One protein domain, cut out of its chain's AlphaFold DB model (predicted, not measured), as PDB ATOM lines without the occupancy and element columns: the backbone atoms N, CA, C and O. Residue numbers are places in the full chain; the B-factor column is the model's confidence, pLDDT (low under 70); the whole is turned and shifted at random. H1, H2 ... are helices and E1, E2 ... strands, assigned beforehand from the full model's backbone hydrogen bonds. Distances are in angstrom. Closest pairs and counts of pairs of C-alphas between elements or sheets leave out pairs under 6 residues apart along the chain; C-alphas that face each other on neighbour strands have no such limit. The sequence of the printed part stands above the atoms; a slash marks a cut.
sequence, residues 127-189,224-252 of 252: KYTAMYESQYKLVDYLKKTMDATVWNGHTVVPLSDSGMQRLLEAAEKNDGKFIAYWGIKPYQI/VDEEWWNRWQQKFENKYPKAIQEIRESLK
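Overview. This is residues 127 to 189 and 224 to 252 of the 252 residues of an uncharacterized protein of Crenarchaeota archaeon (UniProt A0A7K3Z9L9). Helix H2 lies in the middle of a rounded body, with the long helix H1 beside it running the opposite way, and H4 crossing near its last residues. H3 lies across from H1, near the first residues of H2, and a small two-stranded hairpin, E1 and E2, sits by the last residues of H1 and the first of H2, while the unnamed stretch 173 to 189 winds back past E2. The printed part has 92 residues, with four named helices and two named strands that follow along the chain as H1, E1, E2, H2, H3, H4; the sheet has the order E1 - E2, antiparallel, and the class is mostly helix. The whole is compact, with a radius of gyration of the C-alphas of 11.8 A and spans of 33 by 25 by 23 A.

Arrangement. Begin with H1, residues 127 to 144, and look across to H2, residues 161 to 172. They touch, by residues 135 to 142 of H1 alone, at a shallow tilt of 5 degrees, opposite ways; their closest C-alphas, of Leu 142 and Gly 163, are 6.3 A apart. Between them in the chain, E1, residues 148 to 151, and E2, residues 155 to 158, form an antiparallel hairpin; N 149 and O 157 are 2.9 A apart, within hydrogen-bond range, as are N 155 and O 151 at 2.9 A. Further on, residues 183 to 184 pair, parallel, with residues 155 to 156 of E2. H3, residues 226 to 236, only just touches H2, with 3 pairs of C-alphas within 8 A, the closest those of Gln 165 and Phe 236 at 7.3 A, at a steep tilt of 62 degrees. H4, residues 241 to 250, touches H2 about perpendicular at 85 degrees, by residues 168 to 172 of H2 alone; the closest C-alphas, of Glu 172 and Ala 243, are 5.2 A apart. H3 and H4 are close but not clearly touching, the C-alphas of Gln 233 and Ile 244 being 6.8 A apart. H1 is apart from both H3 and H4. In H1, H2, H3 and H4 every O i to N i+4 pair is within hydrogen-bond range.

Along the chain. Find C-alpha 127 at (-15.170, -20.586, 21.374); from there H1 runs 26.0 A to C-alpha 144. E1 measures 10.1 A and E2 9.9 A. H2 starts at C-alpha 161, at (-6.282, 1.124, 36.484), and spans 16.0 A. H3 spans 15.0 A, and H4 spans 14.3 A to C-alpha 250 at (-14.962, 3.092, 18.723).

Size, cuts and confidence. The two C-alphas farthest apart, of Lys 127 and Glu 227, are 35.7 A apart. Look for the cut after residue 189: residues 190 to 223 are not printed, and C-alphas 189 and 224 are 9.5 A apart across it. The links printed whole, H1 to E1, E1 to E2, E2 to H2 and H3 to H4, are tight. The mean pLDDT of the printed part is 96.1, and no printed residue is under 70.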
ATOM      1  N   LYS A 127     -16.225 -21.559  21.041       94.44
ATOM      2  CA  LYS A 127     -15.170 -20.586  21.374       94.44
ATOM      3  C   LYS A 127     -15.744 -19.199  21.645       94.44
ATOM      4  O   LYS A 127     -15.390 -18.579  22.649       94.44
ATOM      5  N   TYR A 128     -16.648 -18.730  20.784       94.56
ATOM      6  CA  TYR A 128     -17.310 -17.437  20.947       94.56
ATOM      7  C   TYR A 128     -18.090 -17.374  22.263       94.56
ATOM      8  O   TYR A 128     -17.933 -16.428  23.036       94.56
ATOM      9  N   THR A 129     -18.881 -18.407  22.559       94.62
ATOM     10  CA  THR A 129     -19.693 -18.486  23.780       94.62
ATOM     11  C   THR A 129     -18.816 -18.518  25.030       94.62
ATOM     12  O   THR A 129     -19.054 -17.755  25.967       94.62
ATOM     13  N   ALA A 130     -17.754 -19.331  25.036       94.12
ATOM     14  CA  ALA A 130     -16.800 -19.387  26.143       94.12
ATOM     15  C   ALA A 130     -16.128 -18.024  26.393       94.12
ATOM     16  O   ALA A 130     -16.004 -17.585  27.542       94.12
ATOM     17  N   MET A 131     -15.737 -17.325  25.323       95.12
ATOM     18  CA  MET A 131     -15.150 -15.989  25.409       95.12
ATOM     19  C   MET A 131     -16.152 -14.963  25.953       95.12
ATOM     20  O   MET A 131     -15.835 -14.230  26.895       95.12
ATOM     21  N   TYR A 132     -17.374 -14.949  25.413       95.94
ATOM     22  CA  TYR A 132     -18.464 -14.084  25.863       95.94
ATOM     23  C   TYR A 132     -18.737 -14.280  27.360       95.94
ATOM     24  O   TYR A 132     -18.767 -13.314  28.123       95.94
ATOM     25  N   GLU A 133     -18.884 -15.526  27.817       95.62
ATOM     26  CA  GLU A 133     -19.149 -15.824  29.225       95.62
ATOM     27  C   GLU A 133     -17.998 -15.421  30.145       95.62
ATOM     28  O   GLU A 133     -18.239 -14.907  31.241       95.62
ATOM     29  N   SER A 134     -16.754 -15.639  29.716       96.62
ATOM     30  CA  SER A 134     -15.565 -15.219  30.459       96.62
ATOM     31  C   SER A 134     -15.542 -13.700  30.652       96.62
ATOM     32  O   SER A 134     -15.403 -13.213  31.778       96.62
ATOM     33  N   GLN A 135     -15.758 -12.937  29.576       97.50
ATOM     34  CA  GLN A 135     -15.819 -11.476  29.630       97.50
ATOM     35  C   GLN A 135     -17.010 -10.984  30.467       97.50
ATOM     36  O   GLN A 135     -16.866 -10.058  31.266       97.50
ATOM     37  N   TYR A 136     -18.170 -11.633  30.360       96.69
ATOM     38  CA  TYR A 136     -19.346 -11.307  31.167       96.69
ATOM     39  C   TYR A 136     -19.089 -11.510  32.668       96.69
ATOM     40  O   TYR A 136     -19.360 -10.618  33.476       96.69
ATOM     41  N   LYS A 137     -18.512 -12.660  33.052       97.56
ATOM     42  CA  LYS A 137     -18.127 -12.966  34.442       97.56
ATOM     43  C   LYS A 137     -17.086 -11.977  34.965       97.56
ATOM     44  O   LYS A 137     -17.176 -11.558  36.119       97.56
ATOM     45  N   LEU A 138     -16.134 -11.568  34.122       98.19
ATOM     46  CA  LEU A 138     -15.171 -10.526  34.466       98.19
ATOM     47  C   LEU A 138     -15.879  -9.209  34.803       98.19
ATOM     48  O   LEU A 138     -15.617  -8.645  35.860       98.19
ATOM     49  N   VAL A 139     -16.790  -8.726  33.957       98.00
ATOM     50  CA  VAL A 139     -17.502  -7.463  34.221       98.00
ATOM     51  C   VAL A 139     -18.348  -7.552  35.488       98.00
ATOM     52  O   VAL A 139     -18.351  -6.613  36.283       98.00
ATOM     53  N   ASP A 140     -19.022  -8.678  35.731       97.12
ATOM     54  CA  ASP A 140     -19.763  -8.891  36.978       97.12
ATOM     55  C   ASP A 140     -18.852  -8.808  38.216       97.12
ATOM     56  O   ASP A 140     -19.183  -8.139  39.199       97.12
ATOM     57  N   TYR A 141     -17.661  -9.407  38.144       98.00
ATOM     58  CA  TYR A 141     -16.644  -9.293  39.187       98.00
ATOM     59  C   TYR A 141     -16.143  -7.849  39.373       98.00
ATOM     60  O   TYR A 141     -16.059  -7.367  40.507       98.00
ATOM     61  N   LEU A 142     -15.851  -7.130  38.285       98.12
ATOM     62  CA  LEU A 142     -15.373  -5.743  38.342       98.12
ATOM     63  C   LEU A 142     -16.424  -4.790  38.921       98.12
ATOM     64  O   LEU A 142     -16.088  -3.889  39.686       98.12
ATOM     65  N   LYS A 143     -17.710  -5.025  38.642       96.06
ATOM     66  CA  LYS A 143     -18.811  -4.280  39.270       96.06
ATOM     67  C   LYS A 143     -18.859  -4.498  40.778       96.06
ATOM     68  O   LYS A 143     -19.029  -3.544  41.531       96.06
ATOM     69  N   LYS A 144     -18.698  -5.746  41.228       95.81
ATOM     70  CA  LYS A 144     -18.699  -6.103  42.659       95.81
ATOM     71  C   LYS A 144     -17.509  -5.511  43.414       95.81
ATOM     72  O   LYS A 144     -17.630  -5.227  44.599       95.81
ATOM     73  N   THR A 145     -16.385  -5.320  42.731       96.12
ATOM     74  CA  THR A 145     -15.156  -4.731  43.289       96.12
ATOM     75  C   THR A 145     -15.046  -3.221  43.068       96.12
ATOM     76  O   THR A 145     -14.063  -2.625  43.489       96.12
ATOM     77  N   MET A 146     -16.062  -2.593  42.460       94.12
ATOM     78  CA  MET A 146     -16.076  -1.170  42.093       94.12
ATOM     79  C   MET A 146     -14.930  -0.745  41.153       94.12
ATOM     80  O   MET A 146     -14.596   0.432  41.078       94.12
ATOM     81  N   ASP A 147     -14.369  -1.688  40.394       97.56
ATOM     82  CA  ASP A 147     -13.326  -1.445  39.390       97.56
ATOM     83  C   ASP A 147     -13.908  -1.104  38.002       97.56
ATOM     84  O   ASP A 147     -13.197  -0.596  37.132       97.56
ATOM     85  N   ALA A 148     -15.199  -1.369  37.773       97.06
ATOM     86  CA  ALA A 148     -15.930  -0.955  36.574       97.06
ATOM     87  C   ALA A 148     -17.432  -0.787  36.859       97.06
ATOM     88  O   ALA A 148     -17.973  -1.354  37.807       97.06
ATOM     89  N   THR A 149     -18.129  -0.055  35.994       95.19
ATOM     90  CA  THR A 149     -19.595   0.016  35.961       95.19
ATOM     91  C   THR A 149     -20.122  -0.265  34.553       95.19
ATOM     92  O   THR A 149     -19.358  -0.300  33.591       95.19
ATOM     93  N   VAL A 150     -21.430  -0.507  34.434       94.31
ATOM     94  CA  VAL A 150     -22.101  -0.732  33.147       94.31
ATOM     95  C   VAL A 150     -23.233   0.270  32.979       94.31
ATOM     96  O   VAL A 150     -24.157   0.297  33.793       94.31
ATOM     97  N   TRP A 151     -23.189   1.055  31.908       90.69
ATOM     98  CA  TRP A 151     -24.216   2.043  31.570       90.69
ATOM     99  C   TRP A 151     -25.117   1.572  30.441       90.69
ATOM    100  O   TRP A 151     -24.687   0.837  29.548       90.69
ATOM    101  N   ASN A 152     -26.390   1.974  30.511       85.25
ATOM    102  CA  ASN A 152     -27.466   1.526  29.620       85.25
ATOM    103  C   ASN A 152     -27.504  -0.003  29.417       85.25
ATOM    104  O   ASN A 152     -27.900  -0.479  28.363       85.25
ATOM    105  N   GLY A 153     -27.033  -0.780  30.399       87.12
ATOM    106  CA  GLY A 153     -26.941  -2.241  30.317       87.12
ATOM    107  C   GLY A 153     -25.843  -2.793  29.398       87.12
ATOM    108  O   GLY A 153     -25.606  -3.999  29.434       87.12
ATOM    109  N   HIS A 154     -25.144  -1.948  28.632       90.31
ATOM    110  CA  HIS A 154     -24.304  -2.404  27.522       90.31
ATOM    111  C   HIS A 154     -22.911  -1.780  27.441       90.31
ATOM    112  O   HIS A 154     -22.048  -2.365  26.802       90.31
ATOM    113  N   THR A 155     -22.659  -0.625  28.053       94.00
ATOM    114  CA  THR A 155     -21.360   0.061  27.946       94.00
ATOM    115  C   THR A 155     -20.541  -0.146  29.208       94.00
ATOM    116  O   THR A 155     -20.988   0.264  30.276       94.00
ATOM    117  N   VAL A 156     -19.354  -0.746  29.105       97.00
ATOM    118  CA  VAL A 156     -18.466  -0.943  30.260       97.00
ATOM    119  C   VAL A 156     -17.604   0.300  30.453       97.00
ATOM    120  O   VAL A 156     -16.847   0.670  29.559       97.00
ATOM    121  N   VAL A 157     -17.687   0.921  31.627       96.75
ATOM    122  CA  VAL A 157     -16.879   2.088  32.003       96.75
ATOM    123  C   VAL A 157     -15.908   1.670  33.112       96.75
ATOM    124  O   VAL A 157     -16.366   1.339  34.211       96.75
ATOM    125  N   PRO A 158     -14.588   1.625  32.851       97.56
ATOM    126  CA  PRO A 158     -13.601   1.333  33.882       97.56
ATOM    127  C   PRO A 158     -13.569   2.448  34.933       97.56
ATOM    128  O   PRO A 158     -13.680   3.624  34.601       97.56
ATOM    129  N   LEU A 159     -13.391   2.076  36.200       96.56
ATOM    130  CA  LEU A 159     -13.316   3.006  37.337       96.56
ATOM    131  C   LEU A 159     -11.922   3.042  37.980       96.56
ATOM    132  O   LEU A 159     -11.682   3.815  38.905       96.56
ATOM    133  N   SER A 160     -11.001   2.192  37.520       96.88
ATOM    134  CA  SER A 160      -9.643   2.096  38.051       96.88
ATOM    135  C   SER A 160      -8.654   1.559  37.011       96.88
ATOM    136  O   SER A 160      -9.034   0.927  36.023       96.88
ATOM    137  N   ASP A 161      -7.355   1.742  37.276       97.88
ATOM    138  CA  ASP A 161      -6.282   1.124  36.484       97.88
ATOM    139  C   ASP A 161      -6.361  -0.418  36.507       97.88
ATOM    140  O   ASP A 161      -6.048  -1.059  35.505       97.88
ATOM    141  N   SER A 162      -6.779  -1.017  37.634       97.81
ATOM    142  CA  SER A 162      -6.969  -2.473  37.779       97.81
ATOM    143  C   SER A 162      -8.094  -2.966  36.869       97.81
ATOM    144  O   SER A 162      -7.910  -3.924  36.113       97.81
ATOM    145  N   GLY A 163      -9.238  -2.275  36.900       98.00
ATOM    146  CA  GLY A 163     -10.382  -2.575  36.049       98.00
ATOM    147  C   GLY A 163     -10.034  -2.453  34.574       98.00
ATOM    148  O   GLY A 163     -10.246  -3.401  33.817       98.00
ATOM    149  N   MET A 164      -9.415  -1.337  34.179       98.38
ATOM    150  CA  MET A 164      -8.986  -1.116  32.798       98.38
ATOM    151  C   MET A 164      -8.017  -2.201  32.326       98.38
ATOM    152  O   MET A 164      -8.243  -2.813  31.287       98.38
ATOM    153  N   GLN A 165      -6.981  -2.520  33.109       98.56
ATOM    154  CA  GLN A 165      -6.014  -3.556  32.745       98.56
ATOM    155  C   GLN A 165      -6.682  -4.915  32.493       98.56
ATOM    156  O   GLN A 165      -6.357  -5.587  31.516       98.56
ATOM    157  N   ARG A 166      -7.603  -5.335  33.369       98.56
ATOM    158  CA  ARG A 166      -8.286  -6.632  33.242       98.56
ATOM    159  C   ARG A 166      -9.213  -6.670  32.027       98.56
ATOM    160  O   ARG A 166      -9.277  -7.693  31.350       98.56
ATOM    161  N   LEU A 167      -9.908  -5.566  31.748       98.62
ATOM    162  CA  LEU A 167     -10.760  -5.425  30.566       98.62
ATOM    163  C   LEU A 167      -9.936  -5.481  29.274       98.62
ATOM    164  O   LEU A 167     -10.280  -6.242  28.371       98.62
ATOM    165  N   LEU A 168      -8.819  -4.748  29.222       98.62
ATOM    166  CA  LEU A 168      -7.889  -4.783  28.095       98.62
ATOM    167  C   LEU A 168      -7.292  -6.175  27.898       98.62
ATOM    168  O   LEU A 168      -7.258  -6.657  26.778       98.62
ATOM    169  N   GLU A 169      -6.877  -6.859  28.965       98.50
ATOM    170  CA  GLU A 169      -6.353  -8.224  28.859       98.50
ATOM    171  C   GLU A 169      -7.385  -9.193  28.268       98.50
ATOM    172  O   GLU A 169      -7.044 -10.044  27.445       98.50
ATOM    173  N   ALA A 170      -8.649  -9.071  28.677       98.00
ATOM    174  CA  ALA A 170      -9.726  -9.904  28.159       98.00
ATOM    175  C   ALA A 170     -10.083  -9.580  26.698       98.00
ATOM    176  O   ALA A 170     -10.448 -10.491  25.955       98.00
ATOM    177  N   ALA A 171      -9.966  -8.316  26.287       98.00
ATOM    178  CA  ALA A 171     -10.131  -7.892  24.900       98.00
ATOM    179  C   ALA A 171      -8.944  -8.327  24.022       98.00
ATOM    180  O   ALA A 171      -9.136  -8.839  22.925       98.00
ATOM    181  N   GLU A 172      -7.709  -8.194  24.512       98.00
ATOM    182  CA  GLU A 172      -6.482  -8.529  23.777       98.00
ATOM    183  C   GLU A 172      -6.411 -10.023  23.437       98.00
ATOM    184  O   GLU A 172      -6.001 -10.391  22.337       98.00
ATOM    185  N   LYS A 173      -6.895 -10.889  24.341       96.19
ATOM    186  CA  LYS A 173      -7.061 -12.337  24.098       96.19
ATOM    187  C   LYS A 173      -8.041 -12.660  22.963       96.19
ATOM    188  O   LYS A 173      -8.088 -13.806  22.528       96.19
ATOM    189  N   ASN A 174      -8.812 -11.678  22.510       95.12
ATOM    190  CA  ASN A 174      -9.821 -11.784  21.465       95.12
ATOM    191  C   ASN A 174      -9.576 -10.741  20.360       95.12
ATOM    192  O   ASN A 174     -10.487 -10.032  19.932       95.12
ATOM    193  N   ASP A 175      -8.312 -10.594  19.958       95.56
ATOM    194  CA  ASP A 175      -7.874  -9.678  18.899       95.56
ATOM    195  C   ASP A 175      -8.321  -8.221  19.097       95.56
ATOM    196  O   ASP A 175      -8.624  -7.506  18.148       95.56
ATOM    197  N   GLY A 176      -8.344  -7.777  20.353       96.31
ATOM    198  CA  GLY A 176      -8.737  -6.426  20.747       96.31
ATOM    199  C   GLY A 176     -10.236  -6.249  20.991       96.31
ATOM    200  O   GLY A 176     -10.637  -5.222  21.533       96.31
ATOM    201  N   LYS A 177     -11.069  -7.248  20.677       95.88
ATOM    202  CA  LYS A 177     -12.529  -7.134  20.758       95.88
ATOM    203  C   LYS A 177     -13.082  -7.550  22.114       95.88
ATOM    204  O   LYS A 177     -12.871  -8.667  22.595       95.88
ATOM    205  N   PHE A 178     -13.918  -6.689  22.682       96.75
ATOM    206  CA  PHE A 178     -14.713  -6.989  23.869       96.75
ATOM    207  C   PHE A 178     -16.167  -7.264  23.461       96.75
ATOM    208  O   PHE A 178     -16.915  -6.337  23.177       96.75
ATOM    209  N   ILE A 179     -16.557  -8.538  23.394       95.44
ATOM    210  CA  ILE A 179     -17.796  -9.010  22.750       95.44
ATOM    211  C   ILE A 179     -18.979  -9.163  23.711       95.44
ATOM    212  O   ILE A 179     -20.126  -9.209  23.275       95.44
ATOM    213  N   ALA A 180     -18.730  -9.244  25.020       95.38
ATOM    214  CA  ALA A 180     -19.809  -9.420  25.998       95.38
ATOM    215  C   ALA A 180     -20.716  -8.187  26.160       95.38
ATOM    216  O   ALA A 180     -21.799  -8.273  26.738       95.38
ATOM    217  N   TYR A 181     -20.256  -7.035  25.681       95.62
ATOM    218  CA  TYR A 181     -20.854  -5.715  25.850       95.62
ATOM    219  C   TYR A 181     -20.612  -4.896  24.572       95.62
ATOM    220  O   TYR A 181     -19.839  -5.310  23.717       95.62
ATOM    221  N   TRP A 182     -21.221  -3.715  24.436       92.69
ATOM    222  CA  TRP A 182     -20.978  -2.824  23.284       92.69
ATOM    223  C   TRP A 182     -19.559  -2.240  23.247       92.69
ATOM    224  O   TRP A 182     -19.190  -1.559  22.295       92.69
ATOM    225  N   GLY A 183     -18.770  -2.481  24.293       93.50
ATOM    226  CA  GLY A 183     -17.360  -2.142  24.358       93.50
ATOM    227  C   GLY A 183     -16.972  -1.488  25.675       93.50
ATOM    228  O   GLY A 183     -17.790  -1.280  26.578       93.50
ATOM    229  N   ILE A 184     -15.684  -1.169  25.756       97.38
ATOM    230  CA  ILE A 184     -15.068  -0.454  26.870       97.38
ATOM    231  C   ILE A 184     -15.017   1.025  26.492       97.38
ATOM    232  O   ILE A 184     -14.476   1.371  25.443       97.38
ATOM    233  N   LYS A 185     -15.578   1.899  27.330       96.12
ATOM    234  CA  LYS A 185     -15.597   3.345  27.094       96.12
ATOM    235  C   LYS A 185     -15.001   4.091  28.289       96.12
ATOM    236  O   LYS A 185     -15.542   3.981  29.389       96.12
ATOM    237  N   PRO A 186     -13.918   4.863  28.100       95.81
ATOM    238  CA  PRO A 186     -13.332   5.701  29.140       95.81
ATOM    239  C   PRO A 186     -14.162   6.980  29.313       95.81
ATOM    240  O   PRO A 186     -13.703   8.071  29.003       95.81
ATOM    241  N   TYR A 187     -15.429   6.853  29.708       95.25
ATOM    242  CA  TYR A 187     -16.317   8.004  29.865       95.25
ATOM    243  C   TYR A 187     -16.179   8.668  31.234       95.25
ATOM    244  O   TYR A 187     -15.945   8.001  32.242       95.25
ATOM    245  N   GLN A 188     -16.402   9.983  31.262       94.44
ATOM    246  CA  GLN A 188     -16.438  10.786  32.484       94.44
ATOM    247  C   GLN A 188     -17.531  10.308  33.433       94.44
ATOM    248  O   GLN A 188     -18.668  10.102  33.020       94.44
ATOM    249  N   ILE A 189     -17.225  10.217  34.723       92.50
ATOM    250  CA  ILE A 189     -18.186   9.792  35.745       92.50
ATOM    251  C   ILE A 189     -18.711  10.979  36.557       92.50
ATOM    252  O   ILE A 189     -17.997  11.948  36.802       92.50
ATOM    253  N   VAL A 224     -15.846  11.487  26.662       95.00
ATOM    254  CA  VAL A 224     -14.602  10.801  26.999       95.00
ATOM    255  C   VAL A 224     -13.907  11.570  28.117       95.00
ATOM    256  O   VAL A 224     -13.809  12.797  28.092       95.00
ATOM    257  N   ASP A 225     -13.443  10.841  29.121       95.44
ATOM    258  CA  ASP A 225     -12.514  11.356  30.110       95.44
ATOM    259  C   ASP A 225     -11.118  11.374  29.482       95.44
ATOM    260  O   ASP A 225     -10.383  10.389  29.519       95.44
ATOM    261  N   GLU A 226     -10.787  12.486  28.826       96.38
ATOM    262  CA  GLU A 226      -9.526  12.637  28.092       96.38
ATOM    263  C   GLU A 226      -8.300  12.476  28.999       96.38
ATOM    264  O   GLU A 226      -7.282  11.939  28.568       96.38
ATOM    265  N   GLU A 227      -8.373  12.900  30.263       96.38
ATOM    266  CA  GLU A 227      -7.257  12.758  31.203       96.38
ATOM    267  C   GLU A 227      -6.977  11.276  31.477       96.38
ATOM    268  O   GLU A 227      -5.849  10.796  31.294       96.38
ATOM    269  N   TRP A 228      -8.015  10.530  31.856       95.88
ATOM    270  CA  TRP A 228      -7.898   9.102  32.130       95.88
ATOM    271  C   TRP A 228      -7.596   8.288  30.879       95.88
ATOM    272  O   TRP A 228      -6.779   7.366  30.930       95.88
ATOM    273  N   TRP A 229      -8.203   8.637  29.746       97.50
ATOM    274  CA  TRP A 229      -7.961   7.945  28.490       97.50
ATOM    275  C   TRP A 229      -6.504   8.084  28.044       97.50
ATOM    276  O   TRP A 229      -5.838   7.067  27.842       97.50
ATOM    277  N   ASN A 230      -5.964   9.307  28.012       97.62
ATOM    278  CA  ASN A 230      -4.560   9.541  27.664       97.62
ATOM    279  C   ASN A 230      -3.608   8.805  28.618       97.62
ATOM    280  O   ASN A 230      -2.635   8.182  28.181       97.62
ATOM    281  N   ARG A 231      -3.907   8.813  29.924       97.31
ATOM    282  CA  ARG A 231      -3.148   8.051  30.924       97.31
ATOM    283  C   ARG A 231      -3.160   6.550  30.622       97.31
ATOM    284  O   ARG A 231      -2.112   5.906  30.693       97.31
ATOM    285  N   TRP A 232      -4.319   5.972  30.310       98.06
ATOM    286  CA  TRP A 232      -4.438   4.543  30.013       98.06
ATOM    287  C   TRP A 232      -3.759   4.154  28.710       98.06
ATOM    288  O   TRP A 232      -3.105   3.114  28.686       98.06
ATOM    289  N   GLN A 233      -3.821   4.989  27.673       98.00
ATOM    290  CA  GLN A 233      -3.053   4.770  26.447       98.00
ATOM    291  C   GLN A 233      -1.556   4.694  26.760       98.00
ATOM    292  O   GLN A 233      -0.929   3.669  26.508       98.00
ATOM    293  N   GLN A 234      -1.003   5.703  27.441       97.69
ATOM    294  CA  GLN A 234       0.417   5.715  27.816       97.69
ATOM    295  C   GLN A 234       0.822   4.499  28.659       97.69
ATOM    296  O   GLN A 234       1.904   3.941  28.485       97.69
ATOM    297  N   LYS A 235      -0.043   4.086  29.590       98.31
ATOM    298  CA  LYS A 235       0.253   2.996  30.522       98.31
ATOM    299  C   LYS A 235       0.144   1.610  29.881       98.31
ATOM    300  O   LYS A 235       0.885   0.707  30.272       98.31
ATOM    301  N   PHE A 236      -0.797   1.418  28.959       98.44
ATOM    302  CA  PHE A 236      -1.239   0.087  28.546       98.44
ATOM    303  C   PHE A 236      -1.085  -0.219  27.054       98.44
ATOM    304  O   PHE A 236      -1.095  -1.398  26.712       98.44
ATOM    305  N   GLU A 237      -0.880   0.770  26.182       97.44
ATOM    306  CA  GLU A 237      -0.800   0.566  24.723       97.44
ATOM    307  C   GLU A 237       0.296  -0.423  24.315       97.44
ATOM    308  O   GLU A 237       0.052  -1.300  23.495       97.44
ATOM    309  N   ASN A 238       1.461  -0.386  24.964       97.75
ATOM    310  CA  ASN A 238       2.538  -1.342  24.677       97.75
ATOM    311  C   ASN A 238       2.178  -2.792  25.042       97.75
ATOM    312  O   ASN A 238       2.748  -3.727  24.484       97.75
ATOM    313  N   LYS A 239       1.281  -2.989  26.015       98.25
ATOM    314  CA  LYS A 239       0.916  -4.317  26.527       98.25
ATOM    315  C   LYS A 239      -0.357  -4.866  25.885       98.25
ATOM    316  O   LYS A 239      -0.468  -6.078  25.728       98.25
ATOM    317  N   TYR A 240      -1.296  -3.989  25.539       98.50
ATOM    318  CA  TYR A 240      -2.594  -4.337  24.963       98.50
ATOM    319  C   TYR A 240      -2.897  -3.461  23.732       98.50
ATOM    320  O   TYR A 240      -3.840  -2.659  23.749       98.50
ATOM    321  N   PRO A 241      -2.052  -3.530  22.685       98.38
ATOM    322  CA  PRO A 241      -2.133  -2.623  21.545       98.38
ATOM    323  C   PRO A 241      -3.437  -2.783  20.759       98.38
ATOM    324  O   PRO A 241      -4.033  -1.776  20.372       98.38
ATOM    325  N   LYS A 242      -3.917  -4.019  20.557       98.44
ATOM    326  CA  LYS A 242      -5.137  -4.270  19.778       98.44
ATOM    327  C   LYS A 242      -6.369  -3.759  20.518       98.44
ATOM    328  O   LYS A 242      -7.206  -3.086  19.927       98.44
ATOM    329  N   ALA A 243      -6.459  -4.021  21.821       98.19
ATOM    330  CA  ALA A 243      -7.576  -3.564  22.642       98.19
ATOM    331  C   ALA A 243      -7.641  -2.030  22.731       98.19
ATOM    332  O   ALA A 243      -8.718  -1.446  22.625       98.19
ATOM    333  N   ILE A 244      -6.494  -1.357  22.883       98.25
ATOM    334  CA  ILE A 244      -6.436   0.114  22.871       98.25
ATOM    335  C   ILE A 244      -6.851   0.672  21.506       98.25
ATOM    336  O   ILE A 244      -7.564   1.678  21.456       98.25
ATOM    337  N   GLN A 245      -6.438   0.030  20.412       97.94
ATOM    338  CA  GLN A 245      -6.840   0.429  19.068       97.94
ATOM    339  C   GLN A 245      -8.355   0.298  18.858       97.94
ATOM    340  O   GLN A 245      -8.969   1.266  18.413       97.94
ATOM    341  N   GLU A 246      -8.964  -0.825  19.244       97.69
ATOM    342  CA  GLU A 246     -10.416  -1.037  19.145       97.69
ATOM    343  C   GLU A 246     -11.191   0.046  19.917       97.69
ATOM    344  O   GLU A 246     -12.127   0.659  19.399       97.69
ATOM    345  N   ILE A 247     -10.758   0.357  21.148       97.50
ATOM    346  CA  ILE A 247     -11.368   1.433  21.941       97.50
ATOM    347  C   ILE A 247     -11.227   2.763  21.201       97.50
ATOM    348  O   ILE A 247     -12.227   3.453  21.016       97.50
ATOM    349  N   ARG A 248     -10.025   3.107  20.725       96.44
ATOM    350  CA  ARG A 248      -9.756   4.356  19.994       96.44
ATOM    351  C   ARG A 248     -10.646   4.505  18.760       96.44
ATOM    352  O   ARG A 248     -11.146   5.596  18.507       96.44
ATOM    353  N   GLU A 249     -10.825   3.441  17.986       95.62
ATOM    354  CA  GLU A 249     -11.676   3.443  16.793       95.62
ATOM    355  C   GLU A 249     -13.147   3.620  17.156       95.62
ATOM    356  O   GLU A 249     -13.843   4.402  16.520       95.62
ATOM    357  N   SER A 250     -13.586   2.991  18.242       93.31
ATOM    358  CA  SER A 250     -14.962   3.092  18.723       93.31
ATOM    359  C   SER A 250     -15.335   4.462  19.321       93.31
ATOM    360  O   SER A 250     -16.505   4.690  19.634       93.31
ATOM    361  N   LEU A 251     -14.355   5.335  19.581       90.88
ATOM    362  CA  LEU A 251     -14.553   6.691  20.113       90.88
ATOM    363  C   LEU A 251     -14.646   7.765  19.018       90.88
ATOM    364  O   LEU A 251     -14.942   8.915  19.344       90.88
ATOM    365  N   LYS A 252     -14.364   7.406  17.761       82.06
ATOM    366  CA  LYS A 252     -14.530   8.283  16.595       82.06
ATOM    367  C   LYS A 252     -15.987   8.316  16.148       82.06
ATOM    368  O   LYS A 252     -16.400   9.398  15.679       82.06
TER     369      LYS A 252